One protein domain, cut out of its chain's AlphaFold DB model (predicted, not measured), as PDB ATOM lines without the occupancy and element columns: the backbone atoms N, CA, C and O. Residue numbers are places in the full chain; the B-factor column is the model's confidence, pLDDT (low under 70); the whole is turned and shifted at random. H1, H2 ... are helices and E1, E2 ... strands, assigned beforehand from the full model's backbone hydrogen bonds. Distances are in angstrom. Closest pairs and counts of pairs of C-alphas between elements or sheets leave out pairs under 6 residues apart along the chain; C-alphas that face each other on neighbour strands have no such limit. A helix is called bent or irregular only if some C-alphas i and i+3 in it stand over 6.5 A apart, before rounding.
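Overview. This is residues 4 to 176 of the 176 residues of an uncharacterized protein of Olavius sp. associated proteobacterium Delta 1 (UniProt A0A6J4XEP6). A two-strand hairpin, E1 and E2, reaches out beside a long, loose frame of helices, in which H1 and H2 run lengthwise in opposite directions and H4 crosses both. H6 slants from the last turns of H1 to the first turns of H2, and short H3 and H5 sit by H1. The 173 printed residues hold H1 E1 E2 H2 H3 H4 H5 H6 in that order; the sheet is antiparallel and the class mostly helix. The whole is loose, radius of gyration of the C-alphas 21.4 A, spanning 68 by 42 by 25 A.

Along the chain. E1 is residues 45 to 53 and E2 56 to 64. H2, residues 67 to 104, measures 55.1 A from C-alpha 67 at (102.036, 172.871, 190.402). H1, residues 4 to 34, measures 44.5 A from C-alpha 4 at (135.907, 194.549, 242.567). H4, residues 116 to 144, 41.4 A, is irregular: C-alphas 117 and 120 are 7.6 A apart. H6, residues 154 to 175, measures 31.4 A. H3 is residues 106 to 110 and H5 148 to 151.

Arrangement. In the hairpin, N 49 and O 60 are 2.9 A apart, within hydrogen-bond range. The closest C-alphas of E2 and H2, Phe 64 and Lys 70, are 5.8 A apart. H1, H2 and H6 form an up-and-down bundle, each running against the one before. H1, the hub, touches H2 with residues 23 to 31 alone, closest C-alphas Phe 23 and Ile 90, 7.4 A, at a shallow tilt of 25 degrees. H4 touches H2 at a steep tilt of 42 degrees, closest C-alphas Ala 95 and Gly 130, 4.0 A. Every O i to N i+4 pair is within range in H2, H3 and H6, but 26 of 27 in H1 and 21 of 25 in H4; H5 is too short for one.

Size, cuts and confidence. The C-alphas of Phe 4 and Asn 176, the two farthest apart, are 70.0 A apart. The printed part has no cut and no long link. Residues 4 to 9 and 56 have pLDDT under 70.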
ATOM      1  N   PHE A   4     135.534 195.615 243.502       45.53
ATOM      2  CA  PHE A   4     135.907 194.549 242.567       45.53
ATOM      3  C   PHE A   4     134.705 193.723 242.060       45.53
ATOM      4  O   PHE A   4     134.624 193.409 240.872       45.53
ATOM      5  N   LEU A   5     133.706 193.468 242.919       48.81
ATOM      6  CA  LEU A   5     132.476 192.751 242.543       48.81
ATOM      7  C   LEU A   5     131.610 193.552 241.553       48.81
ATOM      8  O   LEU A   5     130.908 192.962 240.735       48.81
ATOM      9  N   LYS A   6     131.696 194.889 241.575       54.22
ATOM     10  CA  LYS A   6     130.926 195.777 240.690       54.22
ATOM     11  C   LYS A   6     131.433 195.725 239.240       54.22
ATOM     12  O   LYS A   6     130.635 195.775 238.313       54.22
ATOM     13  N   TYR A   7     132.745 195.568 239.035       53.72
ATOM     14  CA  TYR A   7     133.354 195.527 237.697       53.72
ATOM     15  C   TYR A   7     133.300 194.141 237.035       53.72
ATOM     16  O   TYR A   7     133.133 194.055 235.818       53.72
ATOM     17  N   ILE A   8     133.390 193.053 237.808       51.53
ATOM     18  CA  ILE A   8     133.353 191.682 237.263       51.53
ATOM     19  C   ILE A   8     131.937 191.280 236.837       51.53
ATOM     20  O   ILE A   8     131.767 190.712 235.755       51.53
ATOM     21  N   VAL A   9     130.915 191.632 237.629       59.41
ATOM     22  CA  VAL A   9     129.507 191.449 237.234       59.41
ATOM     23  C   VAL A   9     129.184 192.295 235.995       59.41
ATOM     24  O   VAL A   9     128.508 191.812 235.089       59.41
ATOM     25  N   ASN A  10     129.763 193.499 235.886       73.31
ATOM     26  CA  ASN A  10     129.607 194.351 234.706       73.31
ATOM     27  C   ASN A  10     130.167 193.719 233.430       73.31
ATOM     28  O   ASN A  10     129.526 193.824 232.392       73.31
ATOM     29  N   PHE A  11     131.330 193.058 233.467       85.06
ATOM     30  CA  PHE A  11     131.918 192.519 232.238       85.06
ATOM     31  C   PHE A  11     131.089 191.378 231.636       85.06
ATOM     32  O   PHE A  11     130.824 191.392 230.437       85.06
ATOM     33  N   ARG A  12     130.665 190.399 232.445       86.38
ATOM     34  CA  ARG A  12     129.901 189.241 231.939       86.38
ATOM     35  C   ARG A  12     128.522 189.657 231.439       86.38
ATOM     36  O   ARG A  12     128.079 189.164 230.406       86.38
ATOM     37  N   LEU A  13     127.875 190.588 232.141       87.88
ATOM     38  CA  LEU A  13     126.600 191.154 231.714       87.88
ATOM     39  C   LEU A  13     126.754 191.964 230.421       87.88
ATOM     40  O   LEU A  13     126.011 191.735 229.473       87.88
ATOM     41  N   LEU A  14     127.755 192.846 230.346       89.06
ATOM     42  CA  LEU A  14     128.052 193.615 229.135       89.06
ATOM     43  C   LEU A  14     128.348 192.689 227.953       89.06
ATOM     44  O   LEU A  14     127.839 192.909 226.861       89.06
ATOM     45  N   TYR A  15     129.125 191.628 228.184       91.31
ATOM     46  CA  TYR A  15     129.409 190.610 227.180       91.31
ATOM     47  C   TYR A  15     128.125 189.942 226.675       91.31
ATOM     48  O   TYR A  15     127.905 189.911 225.468       91.31
ATOM     49  N   LEU A  16     127.260 189.471 227.580       92.50
ATOM     50  CA  LEU A  16     125.968 188.876 227.229       92.50
ATOM     51  C   LEU A  16     125.103 189.834 226.400       92.50
ATOM     52  O   LEU A  16     124.556 189.423 225.379       92.50
ATOM     53  N   CYS A  17     125.008 191.103 226.801       91.88
ATOM     54  CA  CYS A  17     124.221 192.106 226.086       91.88
ATOM     55  C   CYS A  17     124.803 192.409 224.700       91.88
ATOM     56  O   CYS A  17     124.094 192.298 223.702       91.88
ATOM     57  N   CYS A  18     126.089 192.759 224.612       93.81
ATOM     58  CA  CYS A  18     126.722 193.127 223.345       93.81
ATOM     59  C   CYS A  18     126.775 191.947 222.370       93.81
ATOM     60  O   CYS A  18     126.410 192.102 221.206       93.81
ATOM     61  N   ALA A  19     127.191 190.766 222.835       94.75
ATOM     62  CA  ALA A  19     127.250 189.579 221.991       94.75
ATOM     63  C   ALA A  19     125.842 189.111 221.600       94.75
ATOM     64  O   ALA A  19     125.620 188.765 220.445       94.75
ATOM     65  N   GLY A  20     124.879 189.157 222.525       94.19
ATOM     66  CA  GLY A  20     123.486 188.811 222.246       94.19
ATOM     67  C   GLY A  20     122.868 189.699 221.166       94.19
ATOM     68  O   GLY A  20     122.289 189.184 220.214       94.19
ATOM     69  N   ILE A  21     123.057 191.019 221.259       94.50
ATOM     70  CA  ILE A  21     122.606 191.969 220.228       94.50
ATOM     71  C   ILE A  21     123.321 191.701 218.900       94.50
ATOM     72  O   ILE A  21     122.674 191.654 217.859       94.50
ATOM     73  N   PHE A  22     124.636 191.486 218.922       95.88
ATOM     74  CA  PHE A  22     125.401 191.187 217.713       95.88
ATOM     75  C   PHE A  22     124.874 189.938 216.990       95.88
ATOM     76  O   PHE A  22     124.592 189.994 215.794       95.88
ATOM     77  N   PHE A  23     124.686 188.827 217.708       95.50
ATOM     78  CA  PHE A  23     124.166 187.591 217.121       95.50
ATOM     79  C   PHE A  23     122.693 187.697 216.719       95.50
ATOM     80  O   PHE A  23     122.302 187.083 215.728       95.50
ATOM     81  N   PHE A  24     121.889 188.501 217.417       94.62
ATOM     82  CA  PHE A  24     120.535 188.841 216.985       94.62
ATOM     83  C   PHE A  24     120.538 189.569 215.634       94.62
ATOM     84  O   PHE A  24     119.882 189.110 214.700       94.62
ATOM     85  N   LEU A  25     121.315 190.650 215.499       94.38
ATOM     86  CA  LEU A  25     121.414 191.418 214.253       94.38
ATOM     87  C   LEU A  25     121.941 190.554 213.102       94.38
ATOM     88  O   LEU A  25     121.397 190.587 211.996       94.38
ATOM     89  N   LEU A  26     122.964 189.741 213.378       93.56
ATOM     90  CA  LEU A  26     123.515 188.790 212.419       93.56
ATOM     91  C   LEU A  26     122.444 187.784 211.975       93.56
ATOM     92  O   LEU A  26     122.227 187.616 210.779       93.56
ATOM     93  N   SER A  27     121.737 187.161 212.921       92.38
ATOM     94  CA  SER A  27     120.667 186.195 212.641       92.38
ATOM     95  C   SER A  27     119.564 186.800 211.772       92.38
ATOM     96  O   SER A  27     119.230 186.231 210.734       92.38
ATOM     97  N   SER A  28     119.057 187.977 212.150       91.56
ATOM     98  CA  SER A  28     117.984 188.677 211.436       91.56
ATOM     99  C   SER A  28     118.392 189.075 210.013       91.56
ATOM    100  O   SER A  28     117.609 188.930 209.077       91.56
ATOM    101  N   THR A  29     119.645 189.502 209.825       90.75
ATOM    102  CA  THR A  29     120.192 189.812 208.492       90.75
ATOM    103  C   THR A  29     120.280 188.557 207.622       90.75
ATOM    104  O   THR A  29     119.921 188.578 206.442       90.75
ATOM    105  N   PHE A  30     120.735 187.441 208.200       90.50
ATOM    106  CA  PHE A  30     120.819 186.168 207.488       90.50
ATOM    107  C   PHE A  30     119.442 185.649 207.069       90.50
ATOM    108  O   PHE A  30     119.301 185.162 205.946       90.50
ATOM    109  N   ASP A  31     118.442 185.775 207.942       88.25
ATOM    110  CA  ASP A  31     117.070 185.359 207.650       88.25
ATOM    111  C   ASP A  31     116.504 186.117 206.453       88.25
ATOM    112  O   ASP A  31     115.986 185.502 205.520       88.25
ATOM    113  N   LEU A  32     116.693 187.435 206.431       87.12
ATOM    114  CA  LEU A  32     116.185 188.282 205.362       87.12
ATOM    115  C   LEU A  32     116.812 187.958 203.993       87.12
ATOM    116  O   LEU A  32     116.113 187.877 202.984       87.12
ATOM    117  N   ILE A  33     118.134 187.770 203.948       87.31
ATOM    118  CA  ILE A  33     118.869 187.630 202.680       87.31
ATOM    119  C   ILE A  33     118.868 186.185 202.173       87.31
ATOM    120  O   ILE A  33     118.710 185.939 200.975       87.31
ATOM    121  N   PHE A  34     119.117 185.213 203.050       87.75
ATOM    122  CA  PHE A  34     119.414 183.838 202.634       87.75
ATOM    123  C   PHE A  34     118.242 182.879 202.810       87.75
ATOM    124  O   PHE A  34     118.272 181.784 202.233       87.75
ATOM    125  N   ILE A  35     117.223 183.274 203.576       89.25
ATOM    126  CA  ILE A  35     116.074 182.431 203.914       89.25
ATOM    127  C   ILE A  35     114.750 183.139 203.549       89.25
ATOM    128  O   ILE A  35     113.849 183.240 204.384       89.25
ATOM    129  N   PRO A  36     114.583 183.626 202.297       88.50
ATOM    130  CA  PRO A  36     113.328 184.235 201.882       88.50
ATOM    131  C   PRO A  36     112.241 183.158 201.785       88.50
ATOM    132  O   PRO A  36     112.313 182.242 200.957       88.50
ATOM    133  N   ARG A  37     111.230 183.274 202.646       87.44
ATOM    134  CA  ARG A  37     110.008 182.472 202.561       87.44
ATOM    135  C   ARG A  37     109.038 183.133 201.591       87.44
ATOM    136  O   ARG A  37     108.933 184.354 201.552       87.44
ATOM    137  N   LEU A  38     108.359 182.311 200.804       90.50
ATOM    138  CA  LEU A  38     107.338 182.753 199.865       90.50
ATOM    139  C   LEU A  38     105.967 182.671 200.521       90.50
ATOM    140  O   LEU A  38     105.639 181.647 201.127       90.50
ATOM    141  N   ASP A  39     105.148 183.695 200.316       87.75
ATOM    142  CA  ASP A  39     103.757 183.664 200.749       87.75
ATOM    143  C   ASP A  39     102.954 182.624 199.956       87.75
ATOM    144  O   ASP A  39     103.082 182.475 198.726       87.75
ATOM    145  N   MET A  40     102.119 181.893 200.695       87.81
ATOM    146  CA  MET A  40     101.194 180.886 200.182       87.81
ATOM    147  C   MET A  40      99.759 181.281 200.568       87.81
ATOM    148  O   MET A  40      99.548 181.712 201.699       87.81
ATOM    149  N   PRO A  41      98.778 181.162 199.657       88.75
ATOM    150  CA  PRO A  41      97.384 181.534 199.917       88.75
ATOM    151  C   PRO A  41      96.701 180.515 200.832       88.75
ATOM    152  O   PRO A  41      96.941 179.335 200.651       88.75
ATOM    153  N   ASP A  42      95.784 180.914 201.714       82.94
ATOM    154  CA  ASP A  42      95.198 180.056 202.771       82.94
ATOM    155  C   ASP A  42      94.672 178.670 202.327       82.94
ATOM    156  O   ASP A  42      94.677 177.722 203.111       82.94
ATOM    157  N   HIS A  43      94.262 178.512 201.065       85.31
ATOM    158  CA  HIS A  43      93.743 177.261 200.492       85.31
ATOM    159  C   HIS A  43      94.726 176.573 199.528       85.31
ATOM    160  O   HIS A  43      94.324 175.996 198.523       85.31
ATOM    161  N   TRP A  44      96.032 176.656 199.790       87.00
ATOM    162  CA  TRP A  44      97.073 176.066 198.936       87.00
ATOM    163  C   TRP A  44      97.155 174.529 199.002       87.00
ATOM    164  O   TRP A  44      97.749 173.906 198.117       87.00
ATOM    165  N   CYS A  45      96.585 173.920 200.046       88.00
ATOM    166  CA  CYS A  45      96.613 172.480 200.281       88.00
ATOM    167  C   CYS A  45      95.207 171.872 200.281       88.00
ATOM    168  O   CYS A  45      94.363 172.265 201.084       88.00
ATOM    169  N   ASP A  46      94.993 170.854 199.446       87.38
ATOM    170  CA  ASP A  46      93.726 170.116 199.365       87.38
ATOM    171  C   ASP A  46      93.672 168.952 200.357       87.38
ATOM    172  O   ASP A  46      92.608 168.604 200.873       87.38
ATOM    173  N   LYS A  47      94.818 168.303 200.599       87.12
ATOM    174  CA  LYS A  47      94.917 167.174 201.528       87.12
ATOM    175  C   LYS A  47      96.200 167.208 202.327       87.12
ATOM    176  O   LYS A  47      97.300 167.195 201.769       87.12
ATOM    177  N   TRP A  48      96.018 167.116 203.632       87.69
ATOM    178  CA  TRP A  48      97.067 166.900 204.610       87.69
ATOM    179  C   TRP A  48      97.252 165.406 204.848       87.69
ATOM    180  O   TRP A  48      96.279 164.652 204.916       87.69
ATOM    181  N   ALA A  49      98.502 164.973 204.962       86.88
ATOM    182  CA  ALA A  49      98.834 163.654 205.466       86.88
ATOM    183  C   ALA A  49      99.795 163.789 206.640       86.88
ATOM    184  O   ALA A  49     100.780 164.528 206.589       86.88
ATOM    185  N   GLU A  50      99.531 163.028 207.689       86.25
ATOM    186  CA  GLU A  50     100.458 162.910 208.798       86.25
ATOM    187  C   GLU A  50     101.650 162.055 208.380       86.25
ATOM    188  O   GLU A  50     101.519 160.890 207.988       86.25
ATOM    189  N   ARG A  51     102.846 162.625 208.498       81.12
ATOM    190  CA  ARG A  51     104.093 161.901 208.319       81.12
ATOM    191  C   ARG A  51     104.833 161.839 209.639       81.12
ATOM    192  O   ARG A  51     105.107 162.851 210.281       81.12
ATOM    193  N   ARG A  52     105.204 160.627 210.041       76.31
ATOM    194  CA  ARG A  52     106.044 160.427 211.219       76.31
ATOM    195  C   ARG A  52     107.510 160.608 210.820       76.31
ATOM    196  O   ARG A  52     108.054 159.793 210.076       76.31
ATOM    197  N   ILE A  53     108.141 161.675 211.305       77.38
ATOM    198  CA  ILE A  53     109.572 161.946 211.129       77.38
ATOM    199  C   ILE A  53     110.243 161.749 212.493       77.38
ATOM    200  O   ILE A  53     110.173 162.603 213.379       77.38
ATOM    201  N   GLY A  54     110.851 160.576 212.691       79.50
ATOM    202  CA  GLY A  54     111.399 160.171 213.987       79.50
ATOM    203  C   GLY A  54     110.307 160.070 215.058       79.50
ATOM    204  O   GLY A  54     109.381 159.271 214.930       79.50
ATOM    205  N   PHE A  55     110.411 160.895 216.103       71.50
ATOM    206  CA  PHE A  55     109.438 160.964 217.204       71.50
ATOM    207  C   PHE A  55     108.345 162.027 217.005       71.50
ATOM    208  O   PHE A  55     107.437 162.115 217.829       71.50
ATOM    209  N   LYS A  56     108.415 162.838 215.942       69.19
ATOM    210  CA  LYS A  56     107.464 163.928 215.686       69.19
ATOM    211  C   LYS A  56     106.485 163.527 214.582       69.19
ATOM    212  O   LYS A  56     106.896 163.025 213.535       69.19
ATOM    213  N   VAL A  57     105.193 163.748 214.818       76.56
ATOM    214  CA  VAL A  57     104.174 163.717 213.762       76.56
ATOM    215  C   VAL A  57     104.141 165.107 213.141       76.56
ATOM    216  O   VAL A  57     104.009 166.100 213.856       76.56
ATOM    217  N   VAL A  58     104.363 165.180 211.834       82.19
ATOM    218  CA  VAL A  58     104.359 166.426 211.066       82.19
ATOM    219  C   VAL A  58     103.302 166.286 209.983       82.19
ATOM    220  O   VAL A  58     103.304 165.304 209.244       82.19
ATOM    221  N   GLU A  59     102.393 167.250 209.898       81.81
ATOM    222  CA  GLU A  59     101.434 167.326 208.801       81.81
ATOM    223  C   GLU A  59     102.148 167.854 207.555       81.81
ATOM    224  O   GLU A  59     102.679 168.965 207.542       81.81
ATOM    225  N   GLU A  60     102.195 167.040 206.503       85.25
ATOM    226  CA  GLU A  60     102.710 167.438 205.197       85.25
ATOM    227  C   GLU A  60     101.554 167.491 204.201       85.25
ATOM    228  O   GLU A  60     100.718 166.587 204.138       85.25
ATOM    229  N   CYS A  61     101.518 168.536 203.378       84.06
ATOM    230  CA  CYS A  61     100.566 168.581 202.281       84.06
ATOM    231  C   CYS A  61     100.937 167.542 201.213       84.06
ATOM    232  O   CYS A  61     102.065 167.533 200.709       84.06
ATOM    233  N   VAL A  62      99.988 166.677 200.852       85.81
ATOM    234  CA  VAL A  62     100.174 165.634 199.824       85.81
ATOM    235  C   VAL A  62      99.473 165.957 198.514       85.81
ATOM    236  O   VAL A  62      99.908 165.484 197.463       85.81
ATOM    237  N   GLN A  63      98.419 166.775 198.557       86.31
ATOM    238  CA  GLN A  63      97.676 167.201 197.376       86.31
ATOM    239  C   GLN A  63      97.597 168.727 197.345       86.31
ATOM    240  O   GLN A  63      97.101 169.342 198.283       86.31
ATOM    241  N   PHE A  64      98.114 169.307 196.266       89.62
ATOM    242  CA  PHE A  64      98.214 170.748 196.050       89.62
ATOM    243  C   PHE A  64      97.229 171.161 194.964       89.62
ATOM    244  O   PHE A  64      97.053 170.411 193.999       89.62
ATOM    245  N   THR A  65      96.680 172.367 195.087       86.19
ATOM    246  CA  THR A  65      95.747 172.944 194.110       86.19
ATOM    247  C   THR A  65      96.369 173.087 192.722       86.19
ATOM    248  O   THR A  65      95.727 172.809 191.711       86.19
ATOM    249  N   ASP A  66      97.644 173.477 192.660       88.06
ATOM    250  CA  ASP A  66      98.391 173.623 191.416       88.06
ATOM    251  C   ASP A  66      99.898 173.338 191.586       88.06
ATOM    252  O   ASP A  66     100.446 173.234 192.693       88.06
ATOM    253  N   LYS A  67     100.595 173.183 190.450       89.62
ATOM    254  CA  LYS A  67     102.036 172.871 190.402       89.62
ATOM    255  C   LYS A  67     102.893 174.000 190.994       89.62
ATOM    256  O   LYS A  67     103.936 173.702 191.577       89.62
ATOM    257  N   ILE A  68     102.464 175.262 190.904       91.00
ATOM    258  CA  ILE A  68     103.196 176.412 191.459       91.00
ATOM    259  C   ILE A  68     103.173 176.342 192.988       91.00
ATOM    260  O   ILE A  68     104.228 176.483 193.609       91.00
ATOM    261  N   GLN A  69     102.026 176.054 193.608       89.88
ATOM    262  CA  GLN A  69     101.941 175.931 195.074       89.88
ATOM    263  C   GLN A  69     102.789 174.778 195.598       89.88
ATOM    264  O   GLN A  69     103.492 174.930 196.598       89.88
ATOM    265  N   LYS A  70     102.816 173.652 194.878       90.69
ATOM    266  CA  LYS A  70     103.715 172.540 195.204       90.69
ATOM    267  C   LYS A  70     105.183 172.978 195.215       90.69
ATOM    268  O   LYS A  70     105.917 172.640 196.146       90.69
ATOM    269  N   LEU A  71     105.617 173.734 194.207       91.50
ATOM    270  CA  LEU A  71     106.993 174.229 194.113       91.50
ATOM    271  C   LEU A  71     107.309 175.280 195.192       91.50
ATOM    272  O   LEU A  71     108.379 175.216 195.805       91.50
ATOM    273  N   LYS A  72     106.374 176.192 195.494       92.25
ATOM    274  CA  LYS A  72     106.497 177.153 196.607       92.25
ATOM    275  C   LYS A  72     106.640 176.449 197.955       92.25
ATOM    276  O   LYS A  72     107.541 176.780 198.725       92.25
ATOM    277  N   TYR A  73     105.819 175.434 198.213       91.56
ATOM    278  CA  TYR A  73     105.905 174.624 199.426       91.56
ATOM    279  C   TYR A  73     107.260 173.917 199.545       91.56
ATOM    280  O   TYR A  73     107.915 173.989 200.585       91.56
ATOM    281  N   GLN A  74     107.733 173.285 198.466       91.94
ATOM    282  CA  GLN A  74     109.048 172.636 198.445       91.94
ATOM    283  C   GLN A  74     110.196 173.625 198.679       91.94
ATOM    284  O   GLN A  74     111.177 173.296 199.349       91.94
ATOM    285  N   HIS A  75     110.100 174.841 198.143       92.88
ATOM    286  CA  HIS A  75     111.044 175.916 198.440       92.88
ATOM    287  C   HIS A  75     111.012 176.303 199.921       92.88
ATOM    288  O   HIS A  75     112.056 176.271 200.569       92.88
ATOM    289  N   ASN A  76     109.833 176.584 200.477       92.38
ATOM    290  CA  ASN A  76     109.680 176.973 201.881       92.38
ATOM    291  C   ASN A  76     110.183 175.892 202.845       92.38
ATOM    292  O   ASN A  76     110.867 176.217 203.814       92.38
ATOM    293  N   LYS A  77     109.956 174.610 202.536       90.69
ATOM    294  CA  LYS A  77     110.513 173.490 203.306       90.69
ATOM    295  C   LYS A  77     112.047 173.473 203.282       90.69
ATOM    296  O   LYS A  77     112.681 173.338 204.324       90.69
ATOM    297  N   ARG A  78     112.666 173.705 202.116       92.25
ATOM    298  CA  ARG A  78     114.133 173.865 202.013       92.25
ATOM    299  C   ARG A  78     114.633 175.080 202.802       92.25
ATOM    300  O   ARG A  78     115.722 175.034 203.370       92.25
ATOM    301  N   MET A  79     113.865 176.169 202.850       92.88
ATOM    302  CA  MET A  79     114.201 177.344 203.664       92.88
ATOM    303  C   MET A  79     114.109 177.050 205.166       92.88
ATOM    304  O   MET A  79     114.959 177.510 205.925       92.88
ATOM    305  N   GLU A  80     113.143 176.246 205.609       89.81
ATOM    306  CA  GLU A  80     113.051 175.791 207.000       89.81
ATOM    307  C   GLU A  80     114.253 174.922 207.401       89.81
ATOM    308  O   GLU A  80     114.859 175.137 208.454       89.81
ATOM    309  N   GLU A  81     114.677 174.006 206.529       90.81
ATOM    310  CA  GLU A  81     115.894 173.221 206.746       90.81
ATOM    311  C   GLU A  81     117.124 174.132 206.858       90.81
ATOM    312  O   GLU A  81     117.915 173.996 207.795       90.81
ATOM    313  N   ARG A  82     117.277 175.114 205.959       91.69
ATOM    314  CA  ARG A  82     118.367 176.106 206.036       91.69
ATOM    315  C   ARG A  82     118.323 176.913 207.328       91.69
ATOM    316  O   ARG A  82     119.376 177.166 207.907       91.69
ATOM    317  N   TYR A  83     117.133 177.271 207.801       90.50
ATOM    318  CA  TYR A  83     116.958 177.966 209.073       90.50
ATOM    319  C   TYR A  83     117.475 177.130 210.245       90.50
ATOM    320  O   TYR A  83     118.227 177.640 211.075       90.50
ATOM    321  N   SER A  84     117.165 175.832 210.279       90.38
ATOM    322  CA  SER A  84     117.690 174.921 211.305       90.38
ATOM    323  C   SER A  84     119.225 174.856 211.291       90.38
ATOM    324  O   SER A  84     119.865 175.041 212.330       90.38
ATOM    325  N   HIS A  85     119.834 174.702 210.109       92.44
ATOM    326  CA  HIS A  85     121.295 174.694 209.964       92.44
ATOM    327  C   HIS A  85     121.929 176.033 210.365       92.44
ATOM    328  O   HIS A  85     122.962 176.048 211.035       92.44
ATOM    329  N   LYS A  86     121.297 177.160 210.010       92.94
ATOM    330  CA  LYS A  86     121.719 178.504 210.426       92.94
ATOM    331  C   LYS A  86     121.728 178.623 211.949       92.94
ATOM    332  O   LYS A  86     122.724 179.073 212.509       92.94
ATOM    333  N   MET A  87     120.655 178.202 212.622       91.06
ATOM    334  CA  MET A  87     120.561 178.259 214.087       91.06
ATOM    335  C   MET A  87     121.679 177.454 214.757       91.06
ATOM    336  O   MET A  87     122.321 177.950 215.684       91.06
ATOM    337  N   LEU A  88     121.972 176.252 214.250       93.12
ATOM    338  CA  LEU A  88     123.095 175.448 214.737       93.12
ATOM    339  C   LEU A  88     124.444 176.145 214.492       93.12
ATOM    340  O   LEU A  88     125.284 176.198 215.391       93.12
ATOM    341  N   GLY A  89     124.644 176.709 213.298       94.31
ATOM    342  CA  GLY A  89     125.863 177.434 212.940       94.31
ATOM    343  C   GLY A  89     126.112 178.659 213.824       94.31
ATOM    344  O   GLY A  89     127.226 178.845 214.311       94.31
ATOM    345  N   ILE A  90     125.072 179.452 214.094       94.19
ATOM    346  CA  ILE A  90     125.129 180.614 214.996       94.19
ATOM    347  C   ILE A  90     125.480 180.183 216.421       94.19
ATOM    348  O   ILE A  90     126.357 180.784 217.041       94.19
ATOM    349  N   PHE A  91     124.846 179.125 216.927       94.69
ATOM    350  CA  PHE A  91     125.157 178.578 218.245       94.69
ATOM    351  C   PHE A  91     126.628 178.146 218.356       94.69
ATOM    352  O   PHE A  91     127.314 178.534 219.306       94.69
ATOM    353  N   LEU A  92     127.135 177.392 217.374       95.88
ATOM    354  CA  LEU A  92     128.533 176.951 217.357       95.88
ATOM    355  C   LEU A  92     129.497 178.140 217.284       95.88
ATOM    356  O   LEU A  92     130.472 178.183 218.034       95.88
ATOM    357  N   ALA A  93     129.205 179.132 216.440       96.56
ATOM    358  CA  ALA A  93     130.001 180.351 216.340       96.56
ATOM    359  C   ALA A  93     130.021 181.135 217.665       96.56
ATOM    360  O   ALA A  93     131.086 181.568 218.105       96.56
ATOM    361  N   ALA A  94     128.875 181.267 218.341       96.38
ATOM    362  CA  ALA A  94     128.777 181.931 219.640       96.38
ATOM    363  C   ALA A  94     129.550 181.180 220.736       96.38
ATOM    364  O   ALA A  94     130.249 181.808 221.537       96.38
ATOM    365  N   ALA A  95     129.476 179.848 220.760       95.88
ATOM    366  CA  ALA A  95     130.223 179.024 221.709       95.88
ATOM    367  C   ALA A  95     131.741 179.124 221.478       95.88
ATOM    368  O   ALA A  95     132.491 179.352 222.428       95.88
ATOM    369  N   LEU A  96     132.198 179.032 220.223       96.38
ATOM    370  CA  LEU A  96     133.615 179.164 219.859       96.38
ATOM    371  C   LEU A  96     134.163 180.561 220.157       96.38
ATOM    372  O   LEU A  96     135.258 180.687 220.710       96.38
ATOM    373  N   LEU A  97     133.399 181.610 219.841       95.12
ATOM    374  CA  LEU A  97     133.773 182.983 220.168       95.12
ATOM    375  C   LEU A  97     133.876 183.164 221.685       95.12
ATOM    376  O   LEU A  97     134.877 183.683 222.175       95.12
ATOM    377  N   THR A  98     132.888 182.670 222.437       94.31
ATOM    378  CA  THR A  98     132.905 182.738 223.903       94.31
ATOM    379  C   THR A  98     134.125 182.029 224.472       94.31
ATOM    380  O   THR A  98     134.840 182.596 225.298       94.31
ATOM    381  N   PHE A  99     134.392 180.810 224.007       94.06
ATOM    382  CA  PHE A  99     135.546 180.039 224.444       94.06
ATOM    383  C   PHE A  99     136.861 180.767 224.136       94.06
ATOM    384  O   PHE A  99     137.733 180.867 224.998       94.06
ATOM    385  N   SER A 100     136.974 181.363 222.948       93.25
ATOM    386  CA  SER A 100     138.146 182.148 222.547       93.25
ATOM    387  C   SER A 100     138.368 183.351 223.470       93.25
ATOM    388  O   SER A 100     139.484 183.580 223.935       93.25
ATOM    389  N   ILE A 101     137.310 184.088 223.819       91.25
ATOM    390  CA  ILE A 101     137.407 185.224 224.749       91.25
ATOM    391  C   ILE A 101     137.768 184.745 226.165       91.25
ATOM    392  O   ILE A 101     138.575 185.386 226.842       91.25
ATOM    393  N   MET A 102     137.226 183.607 226.608       90.94
ATOM    394  CA  MET A 102     137.597 182.990 227.885       90.94
ATOM    395  C   MET A 102     139.083 182.611 227.929       90.94
ATOM    396  O   MET A 102     139.716 182.814 228.960       90.94
ATOM    397  N   LEU A 103     139.660 182.117 226.830       89.25
ATOM    398  CA  LEU A 103     141.096 181.832 226.742       89.25
ATOM    399  C   LEU A 103     141.951 183.107 226.754       89.25
ATOM    400  O   LEU A 103     142.990 183.137 227.413       89.25
ATOM    401  N   LEU A 104     141.511 184.163 226.063       88.94
ATOM    402  CA  LEU A 104     142.233 185.439 225.994       88.94
ATOM    403  C   LEU A 104     142.171 186.232 227.307       88.94
ATOM    404  O   LEU A 104     143.106 186.955 227.647       88.94
ATOM    405  N   SER A 105     141.073 186.116 228.055       85.69
ATOM    406  CA  SER A 105     140.843 186.889 229.277       85.69
ATOM    407  C   SER A 105     140.196 186.046 230.391       85.69
ATOM    408  O   SER A 105     139.129 186.413 230.905       85.69
ATOM    409  N   PRO A 106     140.846 184.955 230.840       82.25
ATOM    410  CA  PRO A 106     140.243 183.962 231.733       82.25
ATOM    411  C   PRO A 106     139.858 184.539 233.093       82.25
ATOM    412  O   PRO A 106     138.812 184.198 233.635       82.25
ATOM    413  N   TYR A 107     140.631 185.495 233.611       83.25
ATOM    414  CA  TYR A 107     140.358 186.146 234.894       83.25
ATOM    415  C   TYR A 107     139.037 186.920 234.925       83.25
ATOM    416  O   TYR A 107     138.439 187.043 235.985       83.25
ATOM    417  N   LYS A 108     138.531 187.393 233.777       81.75
ATOM    418  CA  LYS A 108     137.218 188.058 233.718       81.75
ATOM    419  C   LYS A 108     136.049 187.065 233.817       81.75
ATOM    420  O   LYS A 108     134.935 187.447 234.179       81.75
ATOM    421  N   PHE A 109     136.300 185.790 233.525       81.06
ATOM    422  CA  PHE A 109     135.290 184.730 233.532       81.06
ATOM    423  C   PHE A 109     135.390 183.787 234.729       81.06
ATOM    424  O   PHE A 109     134.351 183.356 235.222       81.06
ATOM    425  N   PHE A 110     136.594 183.478 235.211       77.69
ATOM    426  CA  PHE A 110     136.798 182.403 236.185       77.69
ATOM    427  C   PHE A 110     137.628 182.790 237.415       77.69
ATOM    428  O   PHE A 110     137.922 181.904 238.208       77.69
ATOM    429  N   ASP A 111     138.037 184.053 237.589       79.00
ATOM    430  CA  ASP A 111     138.955 184.518 238.658       79.00
ATOM    431  C   ASP A 111     140.293 183.734 238.744       79.00
ATOM    432  O   ASP A 111     141.130 183.980 239.609       79.00
ATOM    433  N   ARG A 112     140.538 182.816 237.801       78.50
ATOM    434  CA  ARG A 112     141.701 181.933 237.684       78.50
ATOM    435  C   ARG A 112     142.002 181.652 236.213       78.50
ATOM    436  O   ARG A 112     141.130 181.806 235.357       78.50
ATOM    437  N   LYS A 113     143.234 181.231 235.910       81.88
ATOM    438  CA  LYS A 113     143.603 180.785 234.556       81.88
ATOM    439  C   LYS A 113     142.932 179.453 234.231       81.88
ATOM    440  O   LYS A 113     142.710 178.629 235.116       81.88
ATOM    441  N   ILE A 114     142.666 179.232 232.948       79.06
ATOM    442  CA  ILE A 114     142.231 177.929 232.451       79.06
ATOM    443  C   ILE A 114     143.471 177.032 232.384       79.06
ATOM    444  O   ILE A 114     144.405 177.303 231.635       79.06
ATOM    445  N   THR A 115     143.487 175.993 233.212       81.19
ATOM    446  CA  THR A 115     144.488 174.918 233.218       81.19
ATOM    447  C   THR A 115     143.857 173.629 232.692       81.19
ATOM    448  O   THR A 115     142.634 173.557 232.558       81.19
ATOM    449  N   PHE A 116     144.664 172.594 232.428       74.50
ATOM    450  CA  PHE A 116     144.157 171.278 232.012       74.50
ATOM    451  C   PHE A 116     143.079 170.728 232.961       74.50
ATOM    452  O   PHE A 116     142.075 170.195 232.504       74.50
ATOM    453  N   GLU A 117     143.234 170.945 234.268       77.25
ATOM    454  CA  GLU A 117     142.296 170.479 235.299       77.25
ATOM    455  C   GLU A 117     140.912 171.146 235.226       77.25
ATOM    456  O   GLU A 117     139.915 170.540 235.602       77.25
ATOM    457  N   ASN A 118     140.828 172.383 234.723       81.56
ATOM    458  CA  ASN A 118     139.579 173.154 234.647       81.56
ATOM    459  C   ASN A 118     139.091 173.372 233.204       81.56
ATOM    460  O   ASN A 118     138.131 174.113 232.978       81.56
ATOM    461  N   TYR A 119     139.739 172.741 232.222       85.44
ATOM    462  CA  TYR A 119     139.432 172.903 230.800       85.44
ATOM    463  C   TYR A 119     137.997 172.479 230.467       85.44
ATOM    464  O   TYR A 119     137.272 173.197 229.781       85.44
ATOM    465  N   THR A 120     137.554 171.347 231.016       88.38
ATOM    466  CA  THR A 120     136.190 170.829 230.834       88.38
ATOM    467  C   THR A 120     135.136 171.814 231.341       88.38
ATOM    468  O   THR A 120     134.138 172.053 230.661       88.38
ATOM    469  N   GLY A 121     135.386 172.455 232.486       87.50
ATOM    470  CA  GLY A 121     134.524 173.504 233.031       87.50
ATOM    471  C   GLY A 121     134.460 174.746 232.140       87.50
ATOM    472  O   GLY A 121     133.383 175.314 231.961       87.50
ATOM    473  N   ALA A 122     135.580 175.141 231.526       88.62
ATOM    474  CA  ALA A 122     135.613 176.257 230.582       88.62
ATOM    475  C   ALA A 122     134.827 175.953 229.296       88.62
ATOM    476  O   ALA A 122     134.079 176.807 228.822       88.62
ATOM    477  N   VAL A 123     134.936 174.731 228.764       91.81
ATOM    478  CA  VAL A 123     134.146 174.288 227.603       91.81
ATOM    479  C   VAL A 123     132.654 174.272 227.937       91.81
ATOM    480  O   VAL A 123     131.859 174.842 227.192       91.81
ATOM    481  N   ALA A 124     132.265 173.687 229.073       93.38
ATOM    482  CA  ALA A 124     130.867 173.650 229.506       93.38
ATOM    483  C   ALA A 124     130.285 175.063 229.678       93.38
ATOM    484  O   ALA A 124     129.177 175.344 229.220       93.38
ATOM    485  N   ALA A 125     131.056 175.977 230.272       91.75
ATOM    486  CA  ALA A 125     130.667 177.375 230.382       91.75
ATOM    487  C   ALA A 125     130.523 178.036 229.004       91.75
ATOM    488  O   ALA A 125     129.525 178.707 228.760       91.75
ATOM    489  N   ALA A 126     131.467 177.837 228.083       94.06
ATOM    490  CA  ALA A 126     131.377 178.401 226.738       94.06
ATOM    491  C   ALA A 126     130.142 177.903 225.973       94.06
ATOM    492  O   ALA A 126     129.466 178.702 225.330       94.06
ATOM    493  N   VAL A 127     129.804 176.616 226.098       95.88
ATOM    494  CA  VAL A 127     128.568 176.039 225.544       95.88
ATOM    495  C   VAL A 127     127.332 176.691 226.166       95.88
ATOM    496  O   VAL A 127     126.424 177.095 225.441       95.88
ATOM    497  N   PHE A 128     127.307 176.854 227.490       94.81
ATOM    498  CA  PHE A 128     126.199 177.493 228.203       94.81
ATOM    499  C   PHE A 128     125.978 178.948 227.761       94.81
ATOM    500  O   PHE A 128     124.873 179.328 227.377       94.81
ATOM    501  N   TYR A 129     127.038 179.757 227.742       93.75
ATOM    502  CA  TYR A 129     126.973 181.138 227.256       93.75
ATOM    503  C   TYR A 129     126.642 181.206 225.759       93.75
ATOM    504  O   TYR A 129     125.862 182.064 225.353       93.75
ATOM    505  N   GLY A 130     127.175 180.287 224.950       94.56
ATOM    506  CA  GLY A 130     126.854 180.157 223.529       94.56
ATOM    507  C   GLY A 130     125.373 179.864 223.288       94.56
ATOM    508  O   GLY A 130     124.781 180.457 222.392       94.56
ATOM    509  N   ALA A 131     124.736 179.036 224.120       95.81
ATOM    510  CA  ALA A 131     123.291 178.807 224.061       95.81
ATOM    511  C   ALA A 131     122.496 180.071 224.428       95.81
ATOM    512  O   ALA A 131     121.520 180.411 223.759       95.81
ATOM    513  N   ILE A 132     122.925 180.816 225.449       95.12
ATOM    514  CA  ILE A 132     122.255 182.069 225.825       95.12
ATOM    515  C   ILE A 132     122.360 183.102 224.694       95.12
ATOM    516  O   ILE A 132     121.353 183.662 224.270       95.12
ATOM    517  N   ILE A 133     123.571 183.337 224.195       95.56
ATOM    518  CA  ILE A 133     123.874 184.391 223.221       95.56
ATOM    519  C   ILE A 133     123.425 184.017 221.806       95.56
ATOM    520  O   ILE A 133     122.983 184.883 221.060       95.56
ATOM    521  N   GLY A 134     123.558 182.750 221.419       92.88
ATOM    522  CA  GLY A 134     123.248 182.270 220.073       92.88
ATOM    523  C   GLY A 134     121.806 181.799 219.893       92.88
ATOM    524  O   GLY A 134     121.350 181.700 218.758       92.88
ATOM    525  N   PHE A 135     121.080 181.513 220.981       91.62
ATOM    526  CA  PHE A 135     119.709 181.004 220.911       91.62
ATOM    527  C   PHE A 135     118.727 181.822 221.750       91.62
ATOM    528  O   PHE A 135     117.816 182.425 221.189       91.62
ATOM    529  N   LEU A 136     118.907 181.888 223.074       93.19
ATOM    530  CA  LEU A 136     117.888 182.465 223.964       93.19
ATOM    531  C   LEU A 136     117.683 183.968 223.751       93.19
ATOM    532  O   LEU A 136     116.545 184.405 223.589       93.19
ATOM    533  N   ILE A 137     118.762 184.758 223.736       93.06
ATOM    534  CA  ILE A 137     118.669 186.211 223.545       93.06
ATOM    535  C   ILE A 137     118.142 186.543 222.139       93.06
ATOM    536  O   ILE A 137     117.162 187.284 222.060       93.06
ATOM    537  N   PRO A 138     118.698 185.996 221.037       91.88
ATOM    538  CA  PRO A 138     118.165 186.246 219.704       91.88
ATOM    539  C   PRO A 138     116.700 185.846 219.562       91.88
ATOM    540  O   PRO A 138     115.934 186.628 219.017       91.88
ATOM    541  N   ALA A 139     116.285 184.687 220.085       89.81
ATOM    542  CA  ALA A 139     114.891 184.252 220.012       89.81
ATOM    543  C   ALA A 139     113.952 185.186 220.791       89.81
ATOM    544  O   ALA A 139     112.896 185.557 220.283       89.81
ATOM    545  N   ALA A 140     114.347 185.612 221.995       92.25
ATOM    546  CA  ALA A 140     113.570 186.569 222.780       92.25
ATOM    547  C   ALA A 140     113.454 187.925 222.070       92.25
ATOM    548  O   ALA A 140     112.366 188.492 221.999       92.25
ATOM    549  N   LEU A 141     114.553 188.429 221.502       91.44
ATOM    550  CA  LEU A 141     114.545 189.682 220.750       91.44
ATOM    551  C   LEU A 141     113.743 189.564 219.449       91.44
ATOM    552  O   LEU A 141     112.997 190.481 219.132       91.44
ATOM    553  N   GLN A 142     113.827 188.446 218.725       88.62
ATOM    554  CA  GLN A 142     113.014 188.193 217.527       88.62
ATOM    555  C   GLN A 142     111.520 188.102 217.848       88.62
ATOM    556  O   GLN A 142     110.710 188.574 217.065       88.62
ATOM    557  N   ALA A 143     111.143 187.551 219.004       89.69
ATOM    558  CA  ALA A 143     109.744 187.502 219.429       89.69
ATOM    559  C   ALA A 143     109.177 188.881 219.814       89.69
ATOM    560  O   ALA A 143     107.970 189.092 219.743       89.69
ATOM    561  N   LEU A 144     110.038 189.804 220.254       91.69
ATOM    562  CA  LEU A 144     109.654 191.157 220.669       91.69
ATOM    563  C   LEU A 144     109.789 192.195 219.548       91.69
ATOM    564  O   LEU A 144     109.178 193.258 219.632       91.69
ATOM    565  N   SER A 145     110.616 191.924 218.538       87.38
ATOM    566  CA  SER A 145     110.866 192.841 217.428       87.38
ATOM    567  C   SER A 145     109.946 192.549 216.240       87.38
ATOM    568  O   SER A 145     109.564 191.399 216.022       87.38
ATOM    569  N   PRO A 146     109.588 193.581 215.458       85.94
ATOM    570  CA  PRO A 146     108.931 193.373 214.176       85.94
ATOM    571  C   PRO A 146     109.841 192.608 213.205       85.94
ATOM    572  O   PRO A 146     111.039 192.416 213.453       85.94
ATOM    573  N   SER A 147     109.273 192.185 212.074       85.12
ATOM    574  CA  SER A 147     110.018 191.490 211.023       85.12
ATOM    575  C   SER A 147     111.293 192.263 210.652       85.12
ATOM    576  O   SER A 147     111.222 193.484 210.494       85.12
ATOM    577  N   PRO A 148     112.448 191.594 210.454       84.88
ATOM    578  CA  PRO A 148     113.688 192.250 210.036       84.88
ATOM    579  C   PRO A 148     113.532 193.172 208.822       84.88
ATOM    580  O   PRO A 148     114.230 194.175 208.730       84.88
ATOM    581  N   ALA A 149     112.588 192.872 207.928       83.06
ATOM    582  CA  ALA A 149     112.294 193.678 206.745       83.06
ATOM    583  C   ALA A 149     111.801 195.100 207.067       83.06
ATOM    584  O   ALA A 149     111.948 195.993 206.240       83.06
ATOM    585  N   GLU A 150     111.197 195.302 208.240       84.94
ATOM    586  CA  GLU A 150     110.544 196.561 208.618       84.94
ATOM    587  C   GLU A 150     111.495 197.552 209.298       84.94
ATOM    588  O   GLU A 150     111.240 198.754 209.281       84.94
ATOM    589  N   TRP A 151     112.577 197.067 209.912       87.81
ATOM    590  CA  TRP A 151     113.489 197.898 210.707       87.81
ATOM    591  C   TRP A 151     114.951 197.854 210.256       87.81
ATOM    592  O   TRP A 151     115.742 198.690 210.702       87.81
ATOM    593  N   LEU A 152     115.342 196.910 209.392       88.31
ATOM    594  CA  LEU A 152     116.656 196.952 208.749       88.31
ATOM    595  C   LEU A 152     116.722 198.079 207.699       88.31
ATOM    596  O   LEU A 152     115.688 198.515 207.194       88.31
ATOM    597  N   PRO A 153     117.935 198.549 207.346       90.44
ATOM    598  CA  PRO A 153     118.120 199.512 206.262       90.44
ATOM    599  C   PRO A 153     117.470 199.054 204.947       90.44
ATOM    600  O   PRO A 153     117.446 197.859 204.639       90.44
ATOM    601  N   GLY A 154     116.945 200.006 204.168       87.88
ATOM    602  CA  GLY A 154     116.120 199.728 202.986       87.88
ATOM    603  C   GLY A 154     116.814 198.886 201.910       87.88
ATOM    604  O   GLY A 154     116.159 198.113 201.213       87.88
ATOM    605  N   GLU A 155     118.141 198.937 201.833       89.19
ATOM    606  CA  GLU A 155     118.947 198.129 200.915       89.19
ATOM    607  C   GLU A 155     118.725 196.627 201.138       89.19
ATOM    608  O   GLU A 155     118.688 195.837 200.194       89.19
ATOM    609  N   PHE A 156     118.533 196.214 202.393       87.19
ATOM    610  CA  PHE A 156     118.271 194.819 202.721       87.19
ATOM    611  C   PHE A 156     116.894 194.367 202.224       87.19
ATOM    612  O   PHE A 156     116.762 193.249 201.719       87.19
ATOM    613  N   TYR A 157     115.889 195.242 202.306       86.56
ATOM    614  CA  TYR A 157     114.558 194.982 201.762       86.56
ATOM    615  C   TYR A 157     114.592 194.830 200.236       86.56
ATOM    616  O   TYR A 157     113.996 193.898 199.694       86.56
ATOM    617  N   GLU A 158     115.340 195.681 199.532       89.19
ATOM    618  CA  GLU A 158     115.506 195.568 198.078       89.19
ATOM    619  C   GLU A 158     116.176 194.249 197.679       89.19
ATOM    620  O   GLU A 158     115.714 193.570 196.758       89.19
ATOM    621  N   ILE A 159     117.213 193.832 198.413       89.00
ATOM    622  CA  ILE A 159     117.878 192.538 198.203       89.00
ATOM    623  C   ILE A 159     116.897 191.382 198.420       89.00
ATOM    624  O   ILE A 159     116.860 190.442 197.618       89.00
ATOM    625  N   GLN A 160     116.102 191.434 199.492       89.06
ATOM    626  CA  GLN A 160     115.097 190.416 199.780       89.06
ATOM    627  C   GLN A 160     114.060 190.344 198.659       89.06
ATOM    628  O   GLN A 160     113.780 189.259 198.149       89.06
ATOM    629  N   ARG A 161     113.520 191.493 198.244       89.56
ATOM    630  CA  ARG A 161     112.532 191.585 197.171       89.56
ATOM    631  C   ARG A 161     113.081 191.025 195.862       89.56
ATOM    632  O   ARG A 161     112.445 190.154 195.273       89.56
ATOM    633  N   ALA A 162     114.278 191.446 195.454       91.75
ATOM    634  CA  ALA A 162     114.922 190.958 194.238       91.75
ATOM    635  C   ALA A 162     115.127 189.435 194.270       91.75
ATOM    636  O   ALA A 162     114.861 188.746 193.285       91.75
ATOM    637  N   ARG A 163     115.543 188.873 195.413       89.81
ATOM    638  CA  ARG A 163     115.658 187.415 195.571       89.81
ATOM    639  C   ARG A 163     114.310 186.713 195.472       89.81
ATOM    640  O   ARG A 163     114.218 185.699 194.785       89.81
ATOM    641  N   THR A 164     113.282 187.234 196.131       91.56
ATOM    642  CA  THR A 164     111.927 186.673 196.080       91.56
ATOM    643  C   THR A 164     111.377 186.677 194.654       91.56
ATOM    644  O   THR A 164     110.846 185.662 194.207       91.56
ATOM    645  N   GLU A 165     111.562 187.768 193.911       92.69
ATOM    646  CA  GLU A 165     111.146 187.880 192.507       92.69
ATOM    647  C   GLU A 165     111.884 186.875 191.607       92.69
ATOM    648  O   GLU A 165     111.248 186.189 190.804       92.69
ATOM    649  N   LEU A 166     113.201 186.712 191.783       92.88
ATOM    650  CA  LEU A 166     113.992 185.715 191.048       92.88
ATOM    651  C   LEU A 166     113.516 184.283 191.317       92.88
ATOM    652  O   LEU A 166     113.340 183.507 190.379       92.88
ATOM    653  N   ILE A 167     113.265 183.944 192.583       92.25
ATOM    654  CA  ILE A 167     112.774 182.616 192.974       92.25
ATOM    655  C   ILE A 167     111.381 182.365 192.383       92.25
ATOM    656  O   ILE A 167     111.113 181.282 191.867       92.25
ATOM    657  N   LEU A 168     110.480 183.351 192.444       92.81
ATOM    658  CA  LEU A 168     109.140 183.221 191.870       92.81
ATOM    659  C   LEU A 168     109.195 183.013 190.357       92.81
ATOM    660  O   LEU A 168     108.463 182.170 189.842       92.81
ATOM    661  N   LYS A 169     110.084 183.727 189.662       93.31
ATOM    662  CA  LYS A 169     110.294 183.556 188.224       93.31
ATOM    663  C   LYS A 169     110.776 182.144 187.887       93.31
ATOM    664  O   LYS A 169     110.175 181.496 187.036       93.31
ATOM    665  N   GLU A 170     111.779 181.638 188.603       92.50
ATOM    666  CA  GLU A 170     112.282 180.267 188.432       92.50
ATOM    667  C   GLU A 170     111.180 179.220 188.687       92.50
ATOM    668  O   GLU A 170     111.059 178.230 187.965       92.50
ATOM    669  N   ILE A 171     110.329 179.441 189.694       92.25
ATOM    670  CA  ILE A 171     109.184 178.563 189.968       92.25
ATOM    671  C   ILE A 171     108.171 178.589 188.815       92.25
ATOM    672  O   ILE A 171     107.685 177.529 188.429       92.25
ATOM    673  N   MET A 172     107.843 179.766 188.272       91.56
ATOM    674  CA  MET A 172     106.904 179.893 187.150       91.56
ATOM    675  C   MET A 172     107.443 179.231 185.877       91.56
ATOM    676  O   MET A 172     106.702 178.519 185.203       91.56
ATOM    677  N   GLU A 173     108.731 179.406 185.580       92.06
ATOM    678  CA  GLU A 173     109.396 178.762 184.439       92.06
ATOM    679  C   GLU A 173     109.385 177.234 184.560       92.06
ATOM    680  O   GLU A 173     109.087 176.547 183.589       92.06
ATOM    681  N   ASN A 174     109.624 176.697 185.760       89.31
ATOM    682  CA  ASN A 174     109.565 175.255 186.023       89.31
ATOM    683  C   ASN A 174     108.132 174.692 186.082       89.31
ATOM    684  O   ASN A 174     107.939 173.468 186.049       89.31
ATOM    685  N   ALA A 175     107.127 175.552 186.267       85.50
ATOM    686  CA  ALA A 175     105.726 175.159 186.345       85.50
ATOM    687  C   ALA A 175     105.092 174.970 184.960       85.50
ATOM    688  O   ALA A 175     104.299 174.031 184.821       85.50
ATOM    689  N   ASN A 176     105.480 175.795 183.983       79.31
ATOM    690  CA  ASN A 176     105.142 175.625 182.564       79.31
ATOM    691  C   ASN A 176     105.740 174.333 181.975       79.31
ATOM    692  O   ASN A 176     105.245 173.922 180.904       79.31
TER     693      ASN A 176